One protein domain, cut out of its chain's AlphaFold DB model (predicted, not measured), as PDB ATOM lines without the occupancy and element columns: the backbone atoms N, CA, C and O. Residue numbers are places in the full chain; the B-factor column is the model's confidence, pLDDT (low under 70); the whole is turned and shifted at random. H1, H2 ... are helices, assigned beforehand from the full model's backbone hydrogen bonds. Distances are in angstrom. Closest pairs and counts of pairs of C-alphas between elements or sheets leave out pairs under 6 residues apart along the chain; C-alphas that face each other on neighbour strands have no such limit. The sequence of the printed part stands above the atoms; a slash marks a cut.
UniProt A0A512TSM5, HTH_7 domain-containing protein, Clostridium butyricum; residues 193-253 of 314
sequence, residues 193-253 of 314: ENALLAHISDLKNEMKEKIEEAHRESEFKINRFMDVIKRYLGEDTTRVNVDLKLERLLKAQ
ATOM      1  N   GLU A 193     349.211 241.149 284.746       52.91
ATOM      2  CA  GLU A 193     349.394 242.123 283.664       52.91
ATOM      3  C   GLU A 193     350.884 242.316 283.344       52.91
ATOM      4  O   GLU A 193     351.283 242.247 282.182       52.91
ATOM      5  N   ASN A 194     351.735 242.454 284.366       63.16
ATOM      6  CA  ASN A 194     353.182 242.555 284.190       63.16
ATOM      7  C   ASN A 194     353.789 241.266 283.614       63.16
ATOM      8  O   ASN A 194     354.683 241.348 282.772       63.16
ATOM      9  N   ALA A 195     353.299 240.087 284.008       68.31
ATOM     10  CA  ALA A 195     353.745 238.811 283.449       68.31
ATOM     11  C   ALA A 195     353.347 238.655 281.970       68.31
ATOM     12  O   ALA A 195     354.159 238.218 281.152       68.31
ATOM     13  N   LEU A 196     352.130 239.064 281.600       67.12
ATOM     14  CA  LEU A 196     351.676 239.076 280.207       67.12
ATOM     15  C   LEU A 196     352.444 240.104 279.372       67.12
ATOM     16  O   LEU A 196     352.857 239.794 278.256       67.12
ATOM     17  N   LEU A 197     352.688 241.302 279.905       71.81
ATOM     18  CA  LEU A 197     353.493 242.330 279.244       71.81
ATOM     19  C   LEU A 197     354.945 241.879 279.048       71.81
ATOM     20  O   LEU A 197     355.504 242.101 277.971       71.81
ATOM     21  N   ALA A 198     355.534 241.201 280.037       74.50
ATOM     22  CA  ALA A 198     356.857 240.597 279.920       74.50
ATOM     23  C   ALA A 198     356.880 239.530 278.818       74.50
ATOM     24  O   ALA A 198     357.716 239.593 277.921       74.50
ATOM     25  N   HIS A 199     355.893 238.632 278.791       75.75
ATOM     26  CA  HIS A 199     355.805 237.604 277.755       75.75
ATOM     27  C   HIS A 199     355.601 238.189 276.344       75.75
ATOM     28  O   HIS A 199     356.213 237.733 275.378       75.75
ATOM     29  N   ILE A 200     354.790 239.246 276.208       81.44
ATOM     30  CA  ILE A 200     354.628 239.989 274.947       81.44
ATOM     31  C   ILE A 200     355.951 240.638 274.521       81.44
ATOM     32  O   ILE A 200     356.260 240.676 273.328       81.44
ATOM     33  N   SER A 201     356.726 241.164 275.471       85.75
ATOM     34  CA  SER A 201     358.049 241.732 275.205       85.75
ATOM     35  C   SER A 201     359.029 240.666 274.707       85.75
ATOM     36  O   SER A 201     359.703 240.885 273.701       85.75
ATOM     37  N   ASP A 202     359.057 239.496 275.345       88.88
ATOM     38  CA  ASP A 202     359.920 238.379 274.947       88.88
ATOM     39  C   ASP A 202     359.585 237.879 273.537       88.88
ATOM     40  O   ASP A 202     360.471 237.769 272.689       88.88
ATOM     41  N   LEU A 203     358.296 237.687 273.235       88.50
ATOM     42  CA  LEU A 203     357.839 237.285 271.899       88.50
ATOM     43  C   LEU A 203     358.187 238.322 270.824       88.50
ATOM     44  O   LEU A 203     358.552 237.961 269.703       88.50
ATOM     45  N   LYS A 204     358.100 239.621 271.141       89.44
ATOM     46  CA  LYS A 204     358.521 240.687 270.218       89.44
ATOM     47  C   LYS A 204     360.017 240.625 269.925       89.44
ATOM     48  O   LYS A 204     360.403 240.829 268.773       89.44
ATOM     49  N   ASN A 205     360.839 240.341 270.933       90.31
ATOM     50  CA  ASN A 205     362.283 240.199 270.762       90.31
ATOM     51  C   ASN A 205     362.623 238.964 269.919       90.31
ATOM     52  O   ASN A 205     363.363 239.091 268.948       90.31
ATOM     53  N   GLU A 206     362.005 237.812 270.197       90.81
ATOM     54  CA  GLU A 206     362.206 236.591 269.406       90.81
ATOM     55  C   GLU A 206     361.800 236.792 267.935       90.81
ATOM     56  O   GLU A 206     362.507 236.388 267.009       90.81
ATOM     57  N   MET A 207     360.674 237.471 267.691       88.81
ATOM     58  CA  MET A 207     360.228 237.780 266.332       88.81
ATOM     59  C   MET A 207     361.208 238.715 265.613       88.81
ATOM     60  O   MET A 207     361.492 238.516 264.431       88.81
ATOM     61  N   LYS A 208     361.751 239.713 266.319       92.44
ATOM     62  CA  LYS A 208     362.762 240.626 265.776       92.44
ATOM     63  C   LYS A 208     364.045 239.884 265.399       92.44
ATOM     64  O   LYS A 208     364.541 240.081 264.293       92.44
ATOM     65  N   GLU A 209     364.542 239.002 266.263       90.50
ATOM     66  CA  GLU A 209     365.738 238.195 265.989       90.50
ATOM     67  C   GLU A 209     365.558 237.301 264.758       90.50
ATOM     68  O   GLU A 209     366.417 237.296 263.874       90.50
ATOM     69  N   LYS A 210     364.412 236.617 264.640       89.31
ATOM     70  CA  LYS A 210     364.099 235.783 263.466       89.31
ATOM     71  C   LYS A 210     364.022 236.595 262.173       89.31
ATOM     72  O   LYS A 210     364.477 236.133 261.128       89.31
ATOM     73  N   ILE A 211     363.463 237.805 262.227       88.62
ATOM     74  CA  ILE A 211     363.419 238.715 261.075       88.62
ATOM     75  C   ILE A 211     364.837 239.150 260.679       88.62
ATOM     76  O   ILE A 211     365.182 239.101 259.498       88.62
ATOM     77  N   GLU A 212     365.679 239.535 261.640       90.19
ATOM     78  CA  GLU A 212     367.071 239.919 261.373       90.19
ATOM     79  C   GLU A 212     367.901 238.760 260.802       90.19
ATOM     80  O   GLU A 212     368.703 238.961 259.889       90.19
ATOM     81  N   GLU A 213     367.699 237.538 261.294       90.25
ATOM     82  CA  GLU A 213     368.349 236.339 260.764       90.25
ATOM     83  C   GLU A 213     367.929 236.051 259.317       90.25
ATOM     84  O   GLU A 213     368.794 235.889 258.450       90.25
ATOM     85  N   ALA A 214     366.626 236.094 259.023       86.81
ATOM     86  CA  ALA A 214     366.114 235.925 257.665       86.81
ATOM     87  C   ALA A 214     366.636 237.013 256.705       86.81
ATOM     88  O   ALA A 214     366.958 236.728 255.544       86.81
ATOM     89  N   HIS A 215     366.769 238.256 257.183       85.56
ATOM     90  CA  HIS A 215     367.378 239.343 256.416       85.56
ATOM     91  C   HIS A 215     368.857 239.078 256.117       85.56
ATOM     92  O   HIS A 215     369.252 239.164 254.954       85.56
ATOM     93  N   ARG A 216     369.658 238.690 257.120       86.62
ATOM     94  CA  ARG A 216     371.077 238.336 256.930       86.62
ATOM     95  C   ARG A 216     371.252 237.195 255.928       86.62
ATOM     96  O   ARG A 216     372.108 237.269 255.045       86.62
ATOM     97  N   GLU A 217     370.426 236.156 256.021       86.88
ATOM     98  CA  GLU A 217     370.480 235.017 255.100       86.88
ATOM     99  C   GLU A 217     370.127 235.429 253.660       86.88
ATOM    100  O   GLU A 217     370.772 235.002 252.695       86.88
ATOM    101  N   SER A 218     369.130 236.301 253.505       79.69
ATOM    102  CA  SER A 218     368.733 236.851 252.208       79.69
ATOM    103  C   SER A 218     369.831 237.727 251.604       79.69
ATOM    104  O   SER A 218     370.163 237.567 250.429       79.69
ATOM    105  N   GLU A 219     370.456 238.602 252.394       81.56
ATOM    106  CA  GLU A 219     371.591 239.417 251.945       81.56
ATOM    107  C   GLU A 219     372.780 238.558 251.517       81.56
ATOM    108  O   GLU A 219     373.377 238.812 250.471       81.56
ATOM    109  N   PHE A 220     373.093 237.506 252.276       80.50
ATOM    110  CA  PHE A 220     374.151 236.566 251.923       80.50
ATOM    111  C   PHE A 220     373.878 235.878 250.578       80.50
ATOM    112  O   PHE A 220     374.760 235.818 249.715       80.50
ATOM    113  N   LYS A 221     372.641 235.410 250.357       79.00
ATOM    114  CA  LYS A 221     372.221 234.823 249.074       79.00
ATOM    115  C   LYS A 221     372.353 235.833 247.936       79.00
ATOM    116  O   LYS A 221     372.929 235.494 246.902       79.00
ATOM    117  N   ILE A 222     371.883 237.067 248.128       79.56
ATOM    118  CA  ILE A 222     371.985 238.120 247.112       79.56
ATOM    119  C   ILE A 222     373.450 238.421 246.788       79.56
ATOM    120  O   ILE A 222     373.812 238.449 245.616       79.56
ATOM    121  N   ASN A 223     374.311 238.587 247.792       76.38
ATOM    122  CA  ASN A 223     375.734 238.859 247.577       76.38
ATOM    123  C   ASN A 223     376.416 237.726 246.799       76.38
ATOM    124  O   ASN A 223     377.142 237.988 245.842       76.38
ATOM    125  N   ARG A 224     376.092 236.465 247.108       76.06
ATOM    126  CA  ARG A 224     376.592 235.309 246.353       76.06
ATOM    127  C   ARG A 224     376.131 235.319 244.892       76.06
ATOM    128  O   ARG A 224     376.930 235.024 244.005       76.06
ATOM    129  N   PHE A 225     374.869 235.660 244.629       73.50
ATOM    130  CA  PHE A 225     374.370 235.840 243.261       73.50
ATOM    131  C   PHE A 225     375.087 236.990 242.544       73.50
ATOM    132  O   PHE A 225     375.501 236.835 241.395       73.50
ATOM    133  N   MET A 226     375.305 238.113 243.229       68.50
ATOM    134  CA  MET A 226     376.035 239.259 242.689       68.50
ATOM    135  C   MET A 226     377.483 238.908 242.331       68.50
ATOM    136  O   MET A 226     377.958 239.329 241.280       68.50
ATOM    137  N   ASP A 227     378.175 238.101 243.135       72.00
ATOM    138  CA  ASP A 227     379.542 237.645 242.839       72.00
ATOM    139  C   ASP A 227     379.612 236.718 241.622       72.00
ATOM    140  O   ASP A 227     380.608 236.697 240.895       72.00
ATOM    141  N   VAL A 228     378.562 235.929 241.379       71.00
ATOM    142  CA  VAL A 228     378.435 235.145 240.144       71.00
ATOM    143  C   VAL A 228     378.248 236.090 238.956       71.00
ATOM    144  O   VAL A 228     378.970 235.976 237.970       71.00
ATOM    145  N   ILE A 229     377.351 237.073 239.066       66.19
ATOM    146  CA  ILE A 229     377.093 238.058 238.005       66.19
ATOM    147  C   ILE A 229     378.352 238.868 237.663       66.19
ATOM    148  O   ILE A 229     378.678 239.011 236.485       66.19
ATOM    149  N   LYS A 230     379.103 239.347 238.664       64.94
ATOM    150  CA  LYS A 230     380.380 240.053 238.456       64.94
ATOM    151  C   LYS A 230     381.392 239.198 237.695       64.94
ATOM    152  O   LYS A 230     382.027 239.695 236.773       64.94
ATOM    153  N   ARG A 231     381.492 237.901 238.010       65.19
ATOM    154  CA  ARG A 231     382.361 236.967 237.271       65.19
ATOM    155  C   ARG A 231     381.962 236.811 235.802       65.19
ATOM    156  O   ARG A 231     382.838 236.688 234.957       65.19
ATOM    157  N   TYR A 232     380.667 236.842 235.491       61.72
ATOM    158  CA  TYR A 232     380.185 236.786 234.106       61.72
ATOM    159  C   TYR A 232     380.314 238.121 233.352       61.72
ATOM    160  O   TYR A 232     380.455 238.108 232.131       61.72
ATOM    161  N   LEU A 233     380.249 239.265 234.044       62.66
ATOM    162  CA  LEU A 233     380.227 240.602 233.431       62.66
ATOM    163  C   LEU A 233     381.565 241.368 233.484       62.66
ATOM    164  O   LEU A 233     381.665 242.396 232.810       62.66
ATOM    165  N   GLY A 234     382.565 240.876 234.226       57.31
ATOM    166  CA  GLY A 234     383.873 241.510 234.456       57.31
ATOM    167  C   GLY A 234     384.005 242.146 235.854       57.31
ATOM    168  O   GLY A 234     383.028 242.662 236.404       57.31
ATOM    169  N   GLU A 235     385.211 242.110 236.436       56.53
ATOM    170  CA  GLU A 235     385.479 242.422 237.860       56.53
ATOM    171  C   GLU A 235     385.159 243.870 238.293       56.53
ATOM    172  O   GLU A 235     384.852 244.091 239.463       56.53
ATOM    173  N   ASP A 236     385.081 244.832 237.368       55.59
ATOM    174  CA  ASP A 236     384.786 246.252 237.660       55.59
ATOM    175  C   ASP A 236     383.285 246.588 237.839       55.59
ATOM    176  O   ASP A 236     382.874 247.755 237.865       55.59
ATOM    177  N   THR A 237     382.413 245.585 237.964       55.22
ATOM    178  CA  THR A 237     380.958 245.818 238.006       55.22
ATOM    179  C   THR A 237     380.439 245.996 239.444       55.22
ATOM    180  O   THR A 237     380.317 245.040 240.208       55.22
ATOM    181  N   THR A 238     380.087 247.224 239.840       59.34
ATOM    182  CA  THR A 238     379.408 247.520 241.123       59.34
ATOM    183  C   THR A 238     377.914 247.158 241.084       59.34
ATOM    184  O   THR A 238     377.334 247.000 240.012       59.34
ATOM    185  N   ARG A 239     377.256 247.041 242.251       55.84
ATOM    186  CA  ARG A 239     375.826 246.664 242.371       55.84
ATOM    187  C   ARG A 239     374.907 247.607 241.571       55.84
ATOM    188  O   ARG A 239     374.083 247.144 240.796       55.84
ATOM    189  N   VAL A 240     375.182 248.912 241.639       56.75
ATOM    190  CA  VAL A 240     374.510 249.966 240.853       56.75
ATOM    191  C   VAL A 240     374.737 249.796 239.342       56.75
ATOM    192  O   VAL A 240     373.819 249.986 238.549       56.75
ATOM    193  N   ASN A 241     375.942 249.385 238.930       59.31
ATOM    194  CA  ASN A 241     376.260 249.142 237.519       59.31
ATOM    195  C   ASN A 241     375.568 247.888 236.964       59.31
ATOM    196  O   ASN A 241     375.254 247.857 235.776       59.31
ATOM    197  N   VAL A 242     375.314 246.868 237.795       60.16
ATOM    198  CA  VAL A 242     374.543 245.679 237.399       60.16
ATOM    199  C   VAL A 242     373.080 246.038 237.181       60.16
ATOM    200  O   VAL A 242     372.562 245.710 236.118       60.16
ATOM    201  N   ASP A 243     372.447 246.760 238.109       59.72
ATOM    202  CA  ASP A 243     371.036 247.155 237.990       59.72
ATOM    203  C   ASP A 243     370.803 248.011 236.736       59.72
ATOM    204  O   ASP A 243     369.923 247.706 235.936       59.72
ATOM    205  N   LEU A 244     371.673 248.997 236.479       59.19
ATOM    206  CA  LEU A 244     371.634 249.821 235.263       59.19
ATOM    207  C   LEU A 244     371.855 249.012 233.976       59.19
ATOM    208  O   LEU A 244     371.253 249.308 232.942       59.19
ATOM    209  N   LYS A 245     372.739 248.005 233.995       59.28
ATOM    210  CA  LYS A 245     373.027 247.165 232.820       59.28
ATOM    211  C   LYS A 245     371.910 246.145 232.583       59.28
ATOM    212  O   LYS A 245     371.586 245.886 231.429       59.28
ATOM    213  N   LEU A 246     371.281 245.638 233.642       61.47
ATOM    214  CA  LEU A 246     370.118 244.756 233.586       61.47
ATOM    215  C   LEU A 246     368.871 245.514 233.113       61.47
ATOM    216  O   LEU A 246     368.187 245.031 232.221       61.47
ATOM    217  N   GLU A 247     368.636 246.736 233.601       60.44
ATOM    218  CA  GLU A 247     367.590 247.631 233.084       60.44
ATOM    219  C   GLU A 247     367.794 247.931 231.596       60.44
ATOM    220  O   GLU A 247     366.833 247.948 230.833       60.44
ATOM    221  N   ARG A 248     369.042 248.158 231.161       56.81
ATOM    222  CA  ARG A 248     369.367 248.364 229.740       56.81
ATOM    223  C   ARG A 248     369.136 247.104 228.908       56.81
ATOM    224  O   ARG A 248     368.654 247.224 227.789       56.81
ATOM    225  N   LEU A 249     369.452 245.920 229.437       56.12
ATOM    226  CA  LEU A 249     369.207 244.636 228.771       56.12
ATOM    227  C   LEU A 249     367.710 244.310 228.683       56.12
ATOM    228  O   LEU A 249     367.257 243.882 227.629       56.12
ATOM    229  N   LEU A 250     366.941 244.583 229.738       55.97
ATOM    230  CA  LEU A 250     365.486 244.410 229.770       55.97
ATOM    231  C   LEU A 250     364.789 245.415 228.839       55.97
ATOM    232  O   LEU A 250     363.984 245.017 228.005       55.97
ATOM    233  N   LYS A 251     365.195 246.695 228.852       53.06
ATOM    234  CA  LYS A 251     364.721 247.707 227.884       53.06
ATOM    235  C   LYS A 251     365.120 247.383 226.438       53.06
ATOM    236  O   LYS A 251     364.398 247.748 225.513       53.06
ATOM    237  N   ALA A 252     366.251 246.710 226.219       48.22
ATOM    238  CA  ALA A 252     366.652 246.218 224.898       48.22
ATOM    239  C   ALA A 252     365.841 244.987 224.451       48.22
ATOM    240  O   ALA A 252     365.703 244.754 223.252       48.22
ATOM    241  N   GLN A 253     365.290 244.225 225.398       49.59
ATOM    242  CA  GLN A 253     364.432 243.067 225.156       49.59
ATOM    243  C   GLN A 253     362.972 243.484 224.880       49.59
ATOM    244  O   GLN A 253     362.329 242.895 224.014       49.59
TER     245      GLN A 253
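Overview. This is residues 193 to 253 of the 314 residues of the protein "HTH_7 domain-containing protein" of Clostridium butyricum (UniProt A0A512TSM5). One long helix, H1, makes the length of this model, and a short second helix, H2, sits by its far end and points away to the side at a steep angle, giving a lopsided L. The tight link between them folds back from the end of H1, and H2 begins near Met 226; residues 193 to 222 of H1 and 246 to 253 of H2 stick out free. The printed part has 61 residues, with two named helices in the order H1, H2 and no named strand; the class is all helix. The whole is extended, with a radius of gyration of the C-alphas of 20.1 A and spans of 61 by 23 by 14 A.

Along the chain. Find C-alpha 193 at (349.394, 242.123, 283.664); from there H1, residues 193 to 233, runs 59.0 A to C-alpha 233 at (380.227, 240.602, 233.431). After the five residues between the helices, look for C-alpha 239 at (375.826, 246.664, 242.371), where H2, residues 239 to 253, begins; it is 21.0 A from first to last C-alpha and ends at C-alpha 253 at (364.432, 243.067, 225.156).

Arrangement. Look at Met 226 and Arg 239: their C-alphas, the closest of the two helices, are 7.4 A apart. H1 and H2 are close but not clearly touching, with 1 pair of C-alphas within 8 A. They run the same way at a steep tilt of 66 degrees, and their centres are 28.0 A apart. In H1 and H2 every O i to N i+4 pair is within hydrogen-bond range.

Size, cuts and confidence. The two C-alphas farthest apart, those of Glu 193 and Ala 252, are 61.4 A from each other. The printed part has no cut, and its one link between helices is tight. In the B-factor column you find a mean pLDDT of 71.5 for the printed part, with values under 70 at residues 193 to 196, 226 and 229 to 253; the mean is 79 in H1 and 57 in H2.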